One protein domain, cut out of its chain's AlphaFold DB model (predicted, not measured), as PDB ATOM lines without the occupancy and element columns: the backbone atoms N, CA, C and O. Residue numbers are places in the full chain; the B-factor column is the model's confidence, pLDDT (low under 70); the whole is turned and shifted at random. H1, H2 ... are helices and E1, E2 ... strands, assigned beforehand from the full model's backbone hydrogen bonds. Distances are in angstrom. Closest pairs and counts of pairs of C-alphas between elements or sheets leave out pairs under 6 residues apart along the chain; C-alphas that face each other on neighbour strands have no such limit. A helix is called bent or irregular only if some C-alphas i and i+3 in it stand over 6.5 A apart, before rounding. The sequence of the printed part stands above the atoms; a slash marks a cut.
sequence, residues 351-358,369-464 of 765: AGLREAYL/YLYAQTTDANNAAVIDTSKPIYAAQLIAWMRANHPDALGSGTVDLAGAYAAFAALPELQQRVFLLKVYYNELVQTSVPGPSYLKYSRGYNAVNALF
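AT A GLANCE: This is residues 351 to 358 and 369 to 464 of the 765 residues of the protein "DUF3739 domain-containing protein" of Caulobacter flavus (UniProt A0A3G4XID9). Two groups of helices lie side by side in a flat body, H1, H5 and H6 in one group and H2, H3 and H4 in the other, and the two-stranded hairpin E1 and E2 extends from the end of H2 away from H3. In the first group H5 and H6 form a helical hairpin with H1 packed on both, while in the second H4 crosses H2 steeply and short H3 sits at the far end of H2. The printed part has 104 residues, with six named helices and two strands in the order H1, E1, E2, H2, H3, H4, H5, H6; the sheet E1 - E2 is antiparallel, and the class is mostly helix. The whole is only just compact, close to loose, with a radius of gyration of the C-alphas of 15.1 A and spans of 42 by 37 by 18 A.

IN THESE COORDINATES: H1 is residues 351 to 357, beginning with C-alpha 351 at (-5.853, -21.448, 87.865). E1 is residues 371 to 375, and E2 is residues 381 to 388, 15.7 A long, which bends by 81 degrees at residue 385. H2, residues 389 to 401, is 19.4 A long and irregular, but only just: C-alphas 389 and 392 are 6.7 A apart. H3 is residues 403 to 406 and H4 residues 413 to 421. H5, residues 425 to 441, spans 24.3 A from C-alpha 425 at (-10.552, -17.471, 82.015), with a kink of 30 degrees near residue 432. H6, residues 454 to 463, is 14.1 A long and ends with C-alpha 463 at (-5.507, -16.857, 94.729).

HOW THE PARTS SIT: H2 and H5 are the hub, touching three other helices each. They only just touch each other, with 3 pairs of C-alphas within 8 A, the closest those of Trp 397 and Phe 431 at 7.6 A. H5 touches H6 with residues 436 to 441 alone, at a shallow tilt of 17 degrees, opposite ways; the closest C-alphas are those of Leu 440 and Gly 456, 4.5 A apart. H1 touches H6, closest at the C-alphas of Leu 353 and Ala 462, 5.2 A. H2 touches H4 at a steep tilt of 54 degrees, with the C-alphas of Ala 391 and Leu 413 closest at 5.5 A. H3 touches H4, closest at the C-alphas of Ala 405 and Ala 419, 5.9 A, but only just touches H2, only at the corner, with 3 pairs of C-alphas within 8 A. In the hairpin E1 and E2, N 374 and O 382 are within hydrogen-bond range at 2.8 A. Every O i to N i+4 pair is within range in H1, H4 and H6, against 8 of 9 in H2 and 10 of 13 in H5; H3 is too short for such a pair.

THE WHOLE: The C-alphas farthest apart, those of Asn 378 and Pro 424, are 46.7 A apart. Residues 359 to 368 are not printed, and C-alphas 358 and 369 are 13.5 A apart across the cut. The link from H5 to H6, residues 442 to 453, is long. No printed residue is under 70 in pLDDT.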
ATOM      1  N   ALA A 351      -6.173 -20.077  88.241       97.62
ATOM      2  CA  ALA A 351      -5.853 -21.448  87.865       97.62
ATOM      3  C   ALA A 351      -5.464 -22.262  89.107       97.62
ATOM      4  O   ALA A 351      -6.054 -23.310  89.350       97.62
ATOM      5  N   GLY A 352      -4.560 -21.752  89.944       97.00
ATOM      6  CA  GLY A 352      -4.185 -22.369  91.215       97.00
ATOM      7  C   GLY A 352      -5.383 -22.607  92.135       97.00
ATOM      8  O   GLY A 352      -5.531 -23.703  92.675       97.00
ATOM      9  N   LEU A 353      -6.287 -21.628  92.255       97.50
ATOM     10  CA  LEU A 353      -7.522 -21.781  93.029       97.50
ATOM     11  C   LEU A 353      -8.442 -22.870  92.442       97.50
ATOM     12  O   LEU A 353      -8.945 -23.722  93.176       97.50
ATOM     13  N   ARG A 354      -8.632 -22.887  91.117       97.69
ATOM     14  CA  ARG A 354      -9.409 -23.921  90.417       97.69
ATOM     15  C   ARG A 354      -8.837 -25.316  90.664       97.69
ATOM     16  O   ARG A 354      -9.587 -26.235  90.989       97.69
ATOM     17  N   GLU A 355      -7.524 -25.474  90.523       96.88
ATOM     18  CA  GLU A 355      -6.849 -26.754  90.736       96.88
ATOM     19  C   GLU A 355      -6.960 -27.227  92.187       96.88
ATOM     20  O   GLU A 355      -7.172 -28.416  92.428       96.88
ATOM     21  N   ALA A 356      -6.856 -26.311  93.152       95.19
ATOM     22  CA  ALA A 356      -6.907 -26.638  94.570       95.19
ATOM     23  C   ALA A 356      -8.300 -27.087  95.036       95.19
ATOM     24  O   ALA A 356      -8.385 -27.994  95.858       95.19
ATOM     25  N   TYR A 357      -9.377 -26.493  94.510       96.31
ATOM     26  CA  TYR A 357     -10.730 -26.690  95.052       96.31
ATOM     27  C   TYR A 357     -11.687 -27.480  94.156       96.31
ATOM     28  O   TYR A 357     -12.702 -27.966  94.653       96.31
ATOM     29  N   LEU A 358     -11.410 -27.599  92.851       96.38
ATOM     30  CA  LEU A 358     -12.363 -28.173  91.891       96.38
ATOM     31  C   LEU A 358     -11.821 -29.366  91.102       96.38
ATOM     32  O   LEU A 358     -12.626 -30.169  90.635       96.38
ATOM     33  N   TYR A 369     -12.719 -30.672 105.333       89.88
ATOM     34  CA  TYR A 369     -13.727 -29.611 105.272       89.88
ATOM     35  C   TYR A 369     -14.267 -29.330 103.859       89.88
ATOM     36  O   TYR A 369     -15.214 -28.553 103.723       89.88
ATOM     37  N   LEU A 370     -13.676 -29.924 102.816       93.06
ATOM     38  CA  LEU A 370     -14.176 -29.873 101.439       93.06
ATOM     39  C   LEU A 370     -15.170 -30.992 101.114       93.06
ATOM     40  O   LEU A 370     -15.645 -31.081  99.980       93.06
ATOM     41  N   TYR A 371     -15.537 -31.806 102.100       92.56
ATOM     42  CA  TYR A 371     -16.490 -32.897 101.961       92.56
ATOM     43  C   TYR A 371     -17.696 -32.704 102.879       92.56
ATOM     44  O   TYR A 371     -17.611 -32.076 103.937       92.56
ATOM     45  N   ALA A 372     -18.844 -33.242 102.469       87.88
ATOM     46  CA  ALA A 372     -20.050 -33.199 103.279       87.88
ATOM     47  C   ALA A 372     -19.874 -34.006 104.577       87.88
ATOM     48  O   ALA A 372     -19.308 -35.101 104.578       87.88
ATOM     49  N   GLN A 373     -20.418 -33.488 105.680       84.25
ATOM     50  CA  GLN A 373     -20.561 -34.257 106.914       84.25
ATOM     51  C   GLN A 373     -21.903 -34.991 106.918       84.25
ATOM     52  O   GLN A 373     -22.946 -34.419 106.604       84.25
ATOM     53  N   THR A 374     -21.867 -36.267 107.278       83.12
ATOM     54  CA  THR A 374     -23.029 -37.150 107.431       83.12
ATOM     55  C   THR A 374     -23.034 -37.741 108.835       83.12
ATOM     56  O   THR A 374     -22.040 -37.643 109.549       83.12
ATOM     57  N   THR A 375     -24.144 -38.335 109.263       83.12
ATOM     58  CA  THR A 375     -24.202 -39.073 110.530       83.12
ATOM     59  C   THR A 375     -24.109 -40.567 110.277       83.12
ATOM     60  O   THR A 375     -24.814 -41.090 109.412       83.12
ATOM     61  N   ASP A 376     -23.269 -41.259 111.043       82.38
ATOM     62  CA  ASP A 376     -23.247 -42.718 111.051       82.38
ATOM     63  C   ASP A 376     -24.443 -43.313 111.822       82.38
ATOM     64  O   ASP A 376     -25.292 -42.599 112.363       82.38
ATOM     65  N   ALA A 377     -24.512 -44.646 111.880       82.75
ATOM     66  CA  ALA A 377     -25.566 -45.381 112.587       82.75
ATOM     67  C   ALA A 377     -25.610 -45.116 114.109       82.75
ATOM     68  O   ALA A 377     -26.573 -45.511 114.762       82.75
ATOM     69  N   ASN A 378     -24.590 -44.453 114.665       81.19
ATOM     70  CA  ASN A 378     -24.472 -44.081 116.073       81.19
ATOM     71  C   ASN A 378     -24.647 -42.565 116.293       81.19
ATOM     72  O   ASN A 378     -24.311 -42.065 117.367       81.19
ATOM     73  N   ASN A 379     -25.155 -41.826 115.297       78.00
ATOM     74  CA  ASN A 379     -25.278 -40.365 115.295       78.00
ATOM     75  C   ASN A 379     -23.938 -39.604 115.422       78.00
ATOM     76  O   ASN A 379     -23.940 -38.415 115.753       78.00
ATOM     77  N   ALA A 380     -22.795 -40.235 115.141       80.06
ATOM     78  CA  ALA A 380     -21.514 -39.539 115.084       80.06
ATOM     79  C   ALA A 380     -21.324 -38.868 113.716       80.06
ATOM     80  O   ALA A 380     -21.681 -39.431 112.680       80.06
ATOM     81  N   ALA A 381     -20.755 -37.659 113.703       79.62
ATOM     82  CA  ALA A 381     -20.443 -36.948 112.468       79.62
ATOM     83  C   ALA A 381     -19.256 -37.616 111.753       79.62
ATOM     84  O   ALA A 381     -18.145 -37.654 112.282       79.62
ATOM     85  N   VAL A 382     -19.492 -38.121 110.544       85.31
ATOM     86  CA  VAL A 382     -18.506 -38.777 109.680       85.31
ATOM     87  C   VAL A 382     -18.430 -38.048 108.343       85.31
ATOM     88  O   VAL A 382     -19.435 -37.586 107.798       85.31
ATOM     89  N   ILE A 383     -17.217 -37.930 107.813       87.12
ATOM     90  CA  ILE A 383     -16.945 -37.262 106.541       87.12
ATOM     91  C   ILE A 383     -17.299 -38.204 105.389       87.12
ATOM     92  O   ILE A 383     -16.803 -39.327 105.323       87.12
ATOM     93  N   ASP A 384     -18.134 -37.734 104.465       88.12
ATOM     94  CA  ASP A 384     -18.488 -38.457 103.246       88.12
ATOM     95  C   ASP A 384     -17.615 -37.970 102.082       88.12
ATOM     96  O   ASP A 384     -17.944 -37.012 101.374       88.12
ATOM     97  N   THR A 385     -16.483 -38.648 101.867       87.62
ATOM     98  CA  THR A 385     -15.517 -38.310 100.806       87.62
ATOM     99  C   THR A 385     -16.070 -38.503  99.391       87.62
ATOM    100  O   THR A 385     -15.481 -38.013  98.427       87.62
ATOM    101  N   SER A 386     -17.232 -39.154  99.242       86.44
ATOM    102  CA  SER A 386     -17.931 -39.260  97.957       86.44
ATOM    103  C   SER A 386     -18.692 -37.984  97.576       86.44
ATOM    104  O   SER A 386     -19.114 -37.845  96.426       86.44
ATOM    105  N   LYS A 387     -18.847 -37.029  98.508       88.31
ATOM    106  CA  LYS A 387     -19.616 -35.791  98.311       88.31
ATOM    107  C   LYS A 387     -18.774 -34.533  98.557       88.31
ATOM    108  O   LYS A 387     -18.928 -33.887  99.598       88.31
ATOM    109  N   PRO A 388     -17.917 -34.136  97.601       92.50
ATOM    110  CA  PRO A 388     -17.247 -32.842  97.653       92.50
ATOM    111  C   PRO A 388     -18.256 -31.686  97.635       92.50
ATOM    112  O   PRO A 388     -19.166 -31.663  96.801       92.50
ATOM    113  N   ILE A 389     -18.077 -30.693  98.509       91.31
ATOM    114  CA  ILE A 389     -19.056 -29.609  98.714       91.31
ATOM    115  C   ILE A 389     -19.244 -28.724  97.473       91.31
ATOM    116  O   ILE A 389     -20.348 -28.244  97.211       91.31
ATOM    117  N   TYR A 390     -18.189 -28.544  96.673       95.19
ATOM    118  CA  TYR A 390     -18.232 -27.717  95.465       95.19
ATOM    119  C   TYR A 390     -18.697 -28.470  94.220       95.19
ATOM    120  O   TYR A 390     -19.024 -27.829  93.222       95.19
ATOM    121  N   ALA A 391     -18.796 -29.803  94.261       93.25
ATOM    122  CA  ALA A 391     -19.189 -30.584  93.092       93.25
ATOM    123  C   ALA A 391     -20.607 -30.240  92.623       93.25
ATOM    124  O   ALA A 391     -20.818 -29.897  91.460       93.25
ATOM    125  N   ALA A 392     -21.572 -30.261  93.545       91.75
ATOM    126  CA  ALA A 392     -22.955 -29.911  93.234       91.75
ATOM    127  C   ALA A 392     -23.089 -28.445  92.786       91.75
ATOM    128  O   ALA A 392     -23.835 -28.154  91.852       91.75
ATOM    129  N   GLN A 393     -22.331 -27.537  93.412       94.88
ATOM    130  CA  GLN A 393     -22.347 -26.111  93.080       94.88
ATOM    131  C   GLN A 393     -21.803 -25.846  91.673       94.88
ATOM    132  O   GLN A 393     -22.429 -25.108  90.912       94.88
ATOM    133  N   LEU A 394     -20.683 -26.475  91.303       96.44
ATOM    134  CA  LEU A 394     -20.087 -26.345  89.974       96.44
ATOM    135  C   LEU A 394     -21.024 -26.885  88.895       96.44
ATOM    136  O   LEU A 394     -21.278 -26.207  87.904       96.44
ATOM    137  N   ILE A 395     -21.579 -28.082  89.103       94.81
ATOM    138  CA  ILE A 395     -22.512 -28.699  88.155       94.81
ATOM    139  C   ILE A 395     -23.752 -27.812  87.969       94.81
ATOM    140  O   ILE A 395     -24.170 -27.569  86.836       94.81
ATOM    141  N   ALA A 396     -24.339 -27.308  89.059       94.00
ATOM    142  CA  ALA A 396     -25.498 -26.419  88.994       94.00
ATOM    143  C   ALA A 396     -25.170 -25.106  88.267       94.00
ATOM    144  O   ALA A 396     -25.940 -24.666  87.414       94.00
ATOM    145  N   TRP A 397     -24.009 -24.514  88.553       94.94
ATOM    146  CA  TRP A 397     -23.568 -23.288  87.897       94.94
ATOM    147  C   TRP A 397     -23.321 -23.490  86.399       94.94
ATOM    148  O   TRP A 397     -23.813 -22.701  85.593       94.94
ATOM    149  N   MET A 398     -22.638 -24.570  86.012       95.62
ATOM    150  CA  MET A 398     -22.402 -24.909  84.607       95.62
ATOM    151  C   MET A 398     -23.718 -25.141  83.856       95.62
ATOM    152  O   MET A 398     -23.875 -24.635  82.753       95.62
ATOM    153  N   ARG A 399     -24.704 -25.818  84.462       93.25
ATOM    154  CA  ARG A 399     -26.036 -25.991  83.847       93.25
ATOM    155  C   ARG A 399     -26.770 -24.672  83.640       93.25
ATOM    156  O   ARG A 399     -27.453 -24.520  82.636       93.25
ATOM    157  N   ALA A 400     -26.644 -23.741  84.583       92.31
ATOM    158  CA  ALA A 400     -27.332 -22.459  84.514       92.31
ATOM    159  C   ALA A 400     -26.695 -21.483  83.508       92.31
ATOM    160  O   ALA A 400     -27.412 -20.695  82.906       92.31
ATOM    161  N   ASN A 401     -25.369 -21.526  83.325       92.31
ATOM    162  CA  ASN A 401     -24.634 -20.497  82.570       92.31
ATOM    163  C   ASN A 401     -24.026 -21.009  81.258       92.31
ATOM    164  O   ASN A 401     -23.863 -20.242  80.312       92.31
ATOM    165  N   HIS A 402     -23.686 -22.298  81.197       92.69
ATOM    166  CA  HIS A 402     -23.014 -22.932  80.061       92.69
ATOM    167  C   HIS A 402     -23.590 -24.332  79.766       92.69
ATOM    168  O   HIS A 402     -22.829 -25.304  79.708       92.69
ATOM    169  N   PRO A 403     -24.919 -24.473  79.577       91.50
ATOM    170  CA  PRO A 403     -25.540 -25.776  79.334       91.50
ATOM    171  C   PRO A 403     -24.970 -26.472  78.090       91.50
ATOM    172  O   PRO A 403     -24.737 -27.679  78.119       91.50
ATOM    173  N   ASP A 404     -24.648 -25.708  77.042       90.31
ATOM    174  CA  ASP A 404     -24.080 -26.234  75.795       90.31
ATOM    175  C   ASP A 404     -22.699 -26.880  75.994       90.31
ATOM    176  O   ASP A 404     -22.340 -27.814  75.279       90.31
ATOM    177  N   ALA A 405     -21.933 -26.429  76.996       90.00
ATOM    178  CA  ALA A 405     -20.612 -26.976  77.307       90.00
ATOM    179  C   ALA A 405     -20.676 -28.327  78.043       90.00
ATOM    180  O   ALA A 405     -19.685 -29.054  78.072       90.00
ATOM    181  N   LEU A 406     -21.817 -28.669  78.651       87.75
ATOM    182  CA  LEU A 406     -21.991 -29.892  79.441       87.75
ATOM    183  C   LEU A 406     -22.490 -31.100  78.627       87.75
ATOM    184  O   LEU A 406     -22.336 -32.237  79.077       87.75
ATOM    185  N   GLY A 407     -23.082 -30.876  77.451       78.06
ATOM    186  CA  GLY A 407     -23.729 -31.925  76.654       78.06
ATOM    187  C   GLY A 407     -25.053 -32.436  77.250       78.06
ATOM    188  O   GLY A 407     -25.558 -31.921  78.247       78.06
ATOM    189  N   SER A 408     -25.650 -33.460  76.625       70.12
ATOM    190  CA  SER A 408     -26.913 -34.069  77.078       70.12
ATOM    191  C   SER A 408     -26.650 -35.345  77.891       70.12
ATOM    192  O   SER A 408     -26.244 -36.369  77.350       70.12
ATOM    193  N   GLY A 409     -26.855 -35.296  79.212       77.00
ATOM    194  CA  GLY A 409     -26.690 -36.457  80.095       77.00
ATOM    195  C   GLY A 409     -26.490 -36.103  81.571       77.00
ATOM    196  O   GLY A 409     -26.450 -34.933  81.956       77.00
ATOM    197  N   THR A 410     -26.365 -37.128  82.417       81.75
ATOM    198  CA  THR A 410     -25.951 -36.953  83.816       81.75
ATOM    199  C   THR A 410     -24.465 -36.611  83.850       81.75
ATOM    200  O   THR A 410     -23.636 -37.412  83.432       81.75
ATOM    201  N   VAL A 411     -24.139 -35.422  84.353       87.31
ATOM    202  CA  VAL A 411     -22.761 -34.921  84.467       87.31
ATOM    203  C   VAL A 411     -22.262 -35.141  85.893       87.31
ATOM    204  O   VAL A 411     -22.917 -34.699  86.841       87.31
ATOM    205  N   ASP A 412     -21.122 -35.813  86.033       90.69
ATOM    206  CA  ASP A 412     -20.388 -35.946  87.292       90.69
ATOM    207  C   ASP A 412     -19.382 -34.793  87.489       90.69
ATOM    208  O   ASP A 412     -19.258 -33.886  86.663       90.69
ATOM    209  N   LEU A 413     -18.657 -34.790  88.611       91.38
ATOM    210  CA  LEU A 413     -17.681 -33.736  88.896       91.38
ATOM    211  C   LEU A 413     -16.569 -33.662  87.836       91.38
ATOM    212  O   LEU A 413     -16.160 -32.563  87.471       91.38
ATOM    213  N   ALA A 414     -16.079 -34.801  87.343       93.19
ATOM    214  CA  ALA A 414     -14.977 -34.832  86.386       93.19
ATOM    215  C   ALA A 414     -15.373 -34.230  85.036       93.19
ATOM    216  O   ALA A 414     -14.639 -33.393  84.506       93.19
ATOM    217  N   GLY A 415     -16.557 -34.580  84.525       94.00
ATOM    218  CA  GLY A 415     -17.109 -33.972  83.316       94.00
ATOM    219  C   GLY A 415     -17.357 -32.471  83.482       94.00
ATOM    220  O   GLY A 415     -16.964 -31.682  82.622       94.00
ATOM    221  N   ALA A 416     -17.941 -32.056  84.612       95.56
ATOM    222  CA  ALA A 416     -18.203 -30.642  84.884       95.56
ATOM    223  C   ALA A 416     -16.915 -29.818  85.012       95.56
ATOM    224  O   ALA A 416     -16.836 -28.722  84.462       95.56
ATOM    225  N   TYR A 417     -15.896 -30.350  85.695       96.94
ATOM    226  CA  TYR A 417     -14.588 -29.711  85.814       96.94
ATOM    227  C   TYR A 417     -13.890 -29.589  84.455       96.94
ATOM    228  O   TYR A 417     -13.385 -28.515  84.141       96.94
ATOM    229  N   ALA A 418     -13.894 -30.639  83.627       96.06
ATOM    230  CA  ALA A 418     -13.273 -30.595  82.303       96.06
ATOM    231  C   ALA A 418     -13.920 -29.527  81.403       96.06
ATOM    232  O   ALA A 418     -13.214 -28.739  80.773       96.06
ATOM    233  N   ALA A 419     -15.255 -29.452  81.398       96.19
ATOM    234  CA  ALA A 419     -15.990 -28.418  80.674       96.19
ATOM    235  C   ALA A 419     -15.709 -27.013  81.234       96.19
ATOM    236  O   ALA A 419     -15.464 -26.080  80.473       96.19
ATOM    237  N   PHE A 420     -15.685 -26.860  82.561       97.62
ATOM    238  CA  PHE A 420     -15.383 -25.591  83.224       97.62
ATOM    239  C   PHE A 420     -13.960 -25.095  82.932       97.62
ATOM    240  O   PHE A 420     -13.762 -23.923  82.620       97.62
ATOM    241  N   ALA A 421     -12.968 -25.985  82.987       97.38
ATOM    242  CA  ALA A 421     -11.567 -25.661  82.728       97.38
ATOM    243  C   ALA A 421     -11.314 -25.217  81.276       97.38
ATOM    244  O   ALA A 421     -10.338 -24.504  81.031       97.38
ATOM    245  N   ALA A 422     -12.192 -25.599  80.340       96.88
ATOM    246  CA  ALA A 422     -12.147 -25.197  78.937       96.88
ATOM    247  C   ALA A 422     -12.803 -23.828  78.652       96.88
ATOM    248  O   ALA A 422     -12.632 -23.293  77.556       96.88
ATOM    249  N   LEU A 423     -13.540 -23.247  79.607       96.38
ATOM    250  CA  LEU A 423     -14.139 -21.921  79.434       96.38
ATOM    251  C   LEU A 423     -13.061 -20.824  79.353       96.38
ATOM    252  O   LEU A 423     -11.983 -20.978  79.928       96.38
ATOM    253  N   PRO A 424     -13.340 -19.669  78.727       95.50
ATOM    254  CA  PRO A 424     -12.482 -18.493  78.843       95.50
ATOM    255  C   PRO A 424     -12.204 -18.132  80.308       95.50
ATOM    256  O   PRO A 424     -13.113 -18.152  81.139       95.50
ATOM    257  N   GLU A 425     -10.969 -17.732  80.627       95.06
ATOM    258  CA  GLU A 425     -10.552 -17.471  82.015       95.06
ATOM    259  C   GLU A 425     -11.494 -16.521  82.761       95.06
ATOM    260  O   GLU A 425     -11.837 -16.767  83.911       95.06
ATOM    261  N   LEU A 426     -11.961 -15.455  82.106       94.62
ATOM    262  CA  LEU A 426     -12.869 -14.482  82.720       94.62
ATOM    263  C   LEU A 426     -14.216 -15.094  83.124       94.62
ATOM    264  O   LEU A 426     -14.762 -14.702  84.150       94.62
ATOM    265  N   GLN A 427     -14.721 -16.077  82.374       95.81
ATOM    266  CA  GLN A 427     -15.927 -16.817  82.756       95.81
ATOM    267  C   GLN A 427     -15.651 -17.745  83.944       95.81
ATOM    268  O   GLN A 427     -16.475 -17.838  84.850       95.81
ATOM    269  N   GLN A 428     -14.461 -18.357  84.010       97.81
ATOM    270  CA  GLN A 428     -14.064 -19.168  85.168       97.81
ATOM    271  C   GLN A 428     -14.003 -18.327  86.456       97.81
ATOM    272  O   GLN A 428     -14.469 -18.771  87.508       97.81
ATOM    273  N   ARG A 429     -13.482 -17.090  86.383       97.31
ATOM    274  CA  ARG A 429     -13.357 -16.181  87.544       97.31
ATOM    275  C   ARG A 429     -14.680 -15.971  88.275       97.31
ATOM    276  O   ARG A 429     -14.692 -15.967  89.501       97.31
ATOM    277  N   VAL A 430     -15.787 -15.851  87.541       96.44
ATOM    278  CA  VAL A 430     -17.127 -15.629  88.108       96.44
ATOM    279  C   VAL A 430     -17.497 -16.706  89.129       96.44
ATOM    280  O   VAL A 430     -17.961 -16.390  90.225       96.44
ATOM    281  N   PHE A 431     -17.285 -17.980  88.793       97.56
ATOM    282  CA  PHE A 431     -17.567 -19.080  89.712       97.56
ATOM    283  C   PHE A 431     -16.500 -19.199  90.803       97.56
ATOM    284  O   PHE A 431     -16.826 -19.390  91.974       97.56
ATOM    285  N   LEU A 432     -15.225 -19.033  90.443       98.44
ATOM    286  CA  LEU A 432     -14.109 -19.160  91.381       98.44
ATOM    287  C   LEU A 432     -14.150 -18.123  92.507       98.44
ATOM    288  O   LEU A 432     -13.769 -18.442  93.627       98.44
ATOM    289  N   LEU A 433     -14.674 -16.922  92.258       97.94
ATOM    290  CA  LEU A 433     -14.899 -15.938  93.319       97.94
ATOM    291  C   LEU A 433     -15.959 -16.396  94.330       97.94
ATOM    292  O   LEU A 433     -15.825 -16.115  95.518       97.94
ATOM    293  N   LYS A 434     -16.974 -17.161  93.905       96.44
ATOM    294  CA  LYS A 434     -17.949 -17.756  94.837       96.44
ATOM    295  C   LYS A 434     -17.283 -18.784  95.748       96.44
ATOM    296  O   LYS A 434     -17.526 -18.769  96.950       96.44
ATOM    297  N   VAL A 435     -16.419 -19.629  95.183       97.88
ATOM    298  CA  VAL A 435     -15.604 -20.592  95.943       97.88
ATOM    299  C   VAL A 435     -14.701 -19.851  96.930       97.88
ATOM    300  O   VAL A 435     -14.706 -20.162  98.116       97.88
ATOM    301  N   TYR A 436     -13.991 -18.825  96.453       98.56
ATOM    302  CA  TYR A 436     -13.081 -18.013  97.255       98.56
ATOM    303  C   TYR A 436     -13.762 -17.421  98.494       98.56
ATOM    304  O   TYR A 436     -13.347 -17.709  99.614       98.56
ATOM    305  N   TYR A 437     -14.834 -16.642  98.318       98.25
ATOM    306  CA  TYR A 437     -15.515 -16.009  99.449       98.25
ATOM    307  C   TYR A 437     -16.225 -17.013 100.357       98.25
ATOM    308  O   TYR A 437     -16.291 -16.780 101.564       98.25
ATOM    309  N   ASN A 438     -16.706 -18.143  99.825       96.88
ATOM    310  CA  ASN A 438     -17.253 -19.195 100.675       96.88
ATOM    311  C   ASN A 438     -16.180 -19.731 101.635       96.88
ATOM    312  O   ASN A 438     -16.437 -19.823 102.828       96.88
ATOM    313  N   GLU A 439     -14.959 -20.006 101.169       96.81
ATOM    314  CA  GLU A 439     -13.873 -20.464 102.052       96.81
ATOM    315  C   GLU A 439     -13.522 -19.462 103.162       96.81
ATOM    316  O   GLU A 439     -13.207 -19.881 104.278       96.81
ATOM    317  N   LEU A 440     -13.624 -18.158 102.887       97.06
ATOM    318  CA  LEU A 440     -13.435 -17.106 103.890       97.06
ATOM    319  C   LEU A 440     -14.556 -17.116 104.944       97.06
ATOM    320  O   LEU A 440     -14.285 -17.094 106.142       97.06
ATOM    321  N   VAL A 441     -15.818 -17.210 104.517       97.31
ATOM    322  CA  VAL A 441     -16.992 -17.206 105.413       97.31
ATOM    323  C   VAL A 441     -17.011 -18.410 106.358       97.31
ATOM    324  O   VAL A 441     -17.411 -18.302 107.518       97.31
ATOM    325  N   GLN A 442     -16.542 -19.573 105.906       94.94
ATOM    326  CA  GLN A 442     -16.598 -20.807 106.699       94.94
ATOM    327  C   GLN A 442     -15.780 -20.750 108.001       94.94
ATOM    328  O   GLN A 442     -15.966 -21.602 108.869       94.94
ATOM    329  N   THR A 443     -14.895 -19.763 108.179       93.00
ATOM    330  CA  THR A 443     -14.136 -19.607 109.428       93.00
ATOM    331  C   THR A 443     -14.919 -18.905 110.537       93.00
ATOM    332  O   THR A 443     -14.495 -18.959 111.691       93.00
ATOM    333  N   SER A 444     -16.038 -18.243 110.227       94.75
ATOM    334  CA  SER A 444     -16.876 -17.547 111.218       94.75
ATOM    335  C   SER A 444     -18.145 -18.303 111.605       94.75
ATOM    336  O   SER A 444     -18.779 -17.965 112.602       94.75
ATOM    337  N   VAL A 445     -18.527 -19.327 110.845       94.06
ATOM    338  CA  VAL A 445     -19.745 -20.112 111.096       94.06
ATOM    339  C   VAL A 445     -19.452 -21.251 112.086       94.06
ATOM    340  O   VAL A 445     -18.412 -21.902 111.952       94.06
ATOM    341  N   PRO A 446     -20.334 -21.534 113.070       90.62
ATOM    342  CA  PRO A 446     -20.175 -22.665 113.978       90.62
ATOM    343  C   PRO A 446     -20.015 -23.983 113.225       90.62
ATOM    344  O   PRO A 446     -20.815 -24.328 112.358       90.62
ATOM    345  N   GLY A 447     -18.982 -24.737 113.583       86.50
ATOM    346  CA  GLY A 447     -18.657 -25.997 112.935       86.50
ATOM    347  C   GLY A 447     -17.171 -26.332 113.050       86.50
ATOM    348  O   GLY A 447     -16.428 -25.654 113.766       86.50
ATOM    349  N   PRO A 448     -16.701 -27.359 112.326       83.38
ATOM    350  CA  PRO A 448     -15.317 -27.830 112.402       83.38
ATOM    351  C   PRO A 448     -14.262 -26.783 112.021       83.38
ATOM    352  O   PRO A 448     -13.111 -26.922 112.446       83.38
ATOM    353  N   SER A 449     -14.633 -25.779 111.220       87.94
ATOM    354  CA  SER A 449     -13.763 -24.695 110.738       87.94
ATOM    355  C   SER A 449     -13.891 -23.389 111.534       87.94
ATOM    356  O   SER A 449     -13.149 -22.451 111.246       87.94
ATOM    357  N   TYR A 450     -14.771 -23.320 112.539       91.44
ATOM    358  CA  TYR A 450     -14.964 -22.112 113.343       91.44
ATOM    359  C   TYR A 450     -13.652 -21.676 114.016       91.44
ATOM    360  O   TYR A 450     -12.988 -22.486 114.665       91.44
ATOM    361  N   LEU A 451     -13.265 -20.409 113.823       90.44
ATOM    362  CA  LEU A 451     -12.005 -19.800 114.283       90.44
ATOM    363  C   LEU A 451     -10.724 -20.507 113.791       90.44
ATOM    364  O   LEU A 451      -9.628 -20.255 114.295       90.44
ATOM    365  N   LYS A 452     -10.826 -21.381 112.780       90.81
ATOM    366  CA  LYS A 452      -9.678 -22.023 112.123       90.81
ATOM    367  C   LYS A 452      -9.331 -21.287 110.834       90.81
ATOM    368  O   LYS A 452      -9.629 -21.742 109.730       90.81
ATOM    369  N   TYR A 453      -8.662 -20.149 110.991       92.31
ATOM    370  CA  TYR A 453      -8.359 -19.223 109.894       92.31
ATOM    371  C   TYR A 453      -7.437 -19.784 108.808       92.31
ATOM    372  O   TYR A 453      -7.432 -19.262 107.696       92.31
ATOM    373  N   SER A 454      -6.719 -20.883 109.068       92.06
ATOM    374  CA  SER A 454      -5.908 -21.558 108.047       92.06
ATOM    375  C   SER A 454      -6.729 -21.988 106.826       92.06
ATOM    376  O   SER A 454      -6.195 -21.994 105.722       92.06
ATOM    377  N   ARG A 455      -8.032 -22.281 106.975       92.94
ATOM    378  CA  ARG A 455      -8.937 -22.537 105.840       92.94
ATOM    379  C   ARG A 455      -9.057 -21.319 104.917       92.94
ATOM    380  O   ARG A 455      -8.808 -21.444 103.721       92.94
ATOM    381  N   GLY A 456      -9.361 -20.149 105.478       94.75
ATOM    382  CA  GLY A 456      -9.445 -18.905 104.713       94.75
ATOM    383  C   GLY A 456      -8.091 -18.500 104.127       94.75
ATOM    384  O   GLY A 456      -7.993 -18.224 102.935       94.75
ATOM    385  N   TYR A 457      -7.011 -18.572 104.913       95.44
ATOM    386  CA  TYR A 457      -5.665 -18.262 104.421       95.44
ATOM    387  C   TYR A 457      -5.166 -19.210 103.331       95.44
ATOM    388  O   TYR A 457      -4.409 -18.771 102.471       95.44
ATOM    389  N   ASN A 458      -5.598 -20.474 103.308       94.88
ATOM    390  CA  ASN A 458      -5.329 -21.361 102.175       94.88
ATOM    391  C   ASN A 458      -5.947 -20.814 100.884       94.88
ATOM    392  O   ASN A 458      -5.259 -20.768  99.866       94.88
ATOM    393  N   ALA A 459      -7.196 -20.336 100.924       96.81
ATOM    394  CA  ALA A 459      -7.843 -19.718  99.767       96.81
ATOM    395  C   ALA A 459      -7.148 -18.406  99.358       96.81
ATOM    396  O   ALA A 459      -6.870 -18.204  98.174       96.81
ATOM    397  N   VAL A 460      -6.794 -17.552 100.330       97.06
ATOM    398  CA  VAL A 460      -6.025 -16.313 100.094       97.06
ATOM    399  C   VAL A 460      -4.685 -16.623  99.430       97.06
ATOM    400  O   VAL A 460      -4.381 -16.068  98.380       97.06
ATOM    401  N   ASN A 461      -3.905 -17.548  99.989       96.25
ATOM    402  CA  ASN A 461      -2.599 -17.931  99.457       96.25
ATOM    403  C   ASN A 461      -2.702 -18.694  98.124       96.25
ATOM    404  O   ASN A 461      -1.725 -18.722  97.377       96.25
ATOM    405  N   ALA A 462      -3.839 -19.325  97.816       97.00
ATOM    406  CA  ALA A 462      -4.077 -19.959  96.521       97.00
ATOM    407  C   ALA A 462      -4.333 -18.918  95.424       97.00
ATOM    408  O   ALA A 462      -3.746 -19.030  94.351       97.00
ATOM    409  N   LEU A 463      -5.162 -17.902  95.699       98.38
ATOM    410  CA  LEU A 463      -5.507 -16.857  94.729       98.38
ATOM    411  C   LEU A 463      -4.425 -15.772  94.610       98.38
ATOM    412  O   LEU A 463      -4.125 -15.314  93.510       98.38
ATOM    413  N   PHE A 464      -3.809 -15.385  95.726       98.06
ATOM    414  CA  PHE A 464      -2.767 -14.361  95.807       98.06
ATOM    415  C   PHE A 464      -1.497 -14.933  96.453       98.06
ATOM    416  O   PHE A 464      -1.137 -14.584  97.577       98.06
TER     417      PHE A 464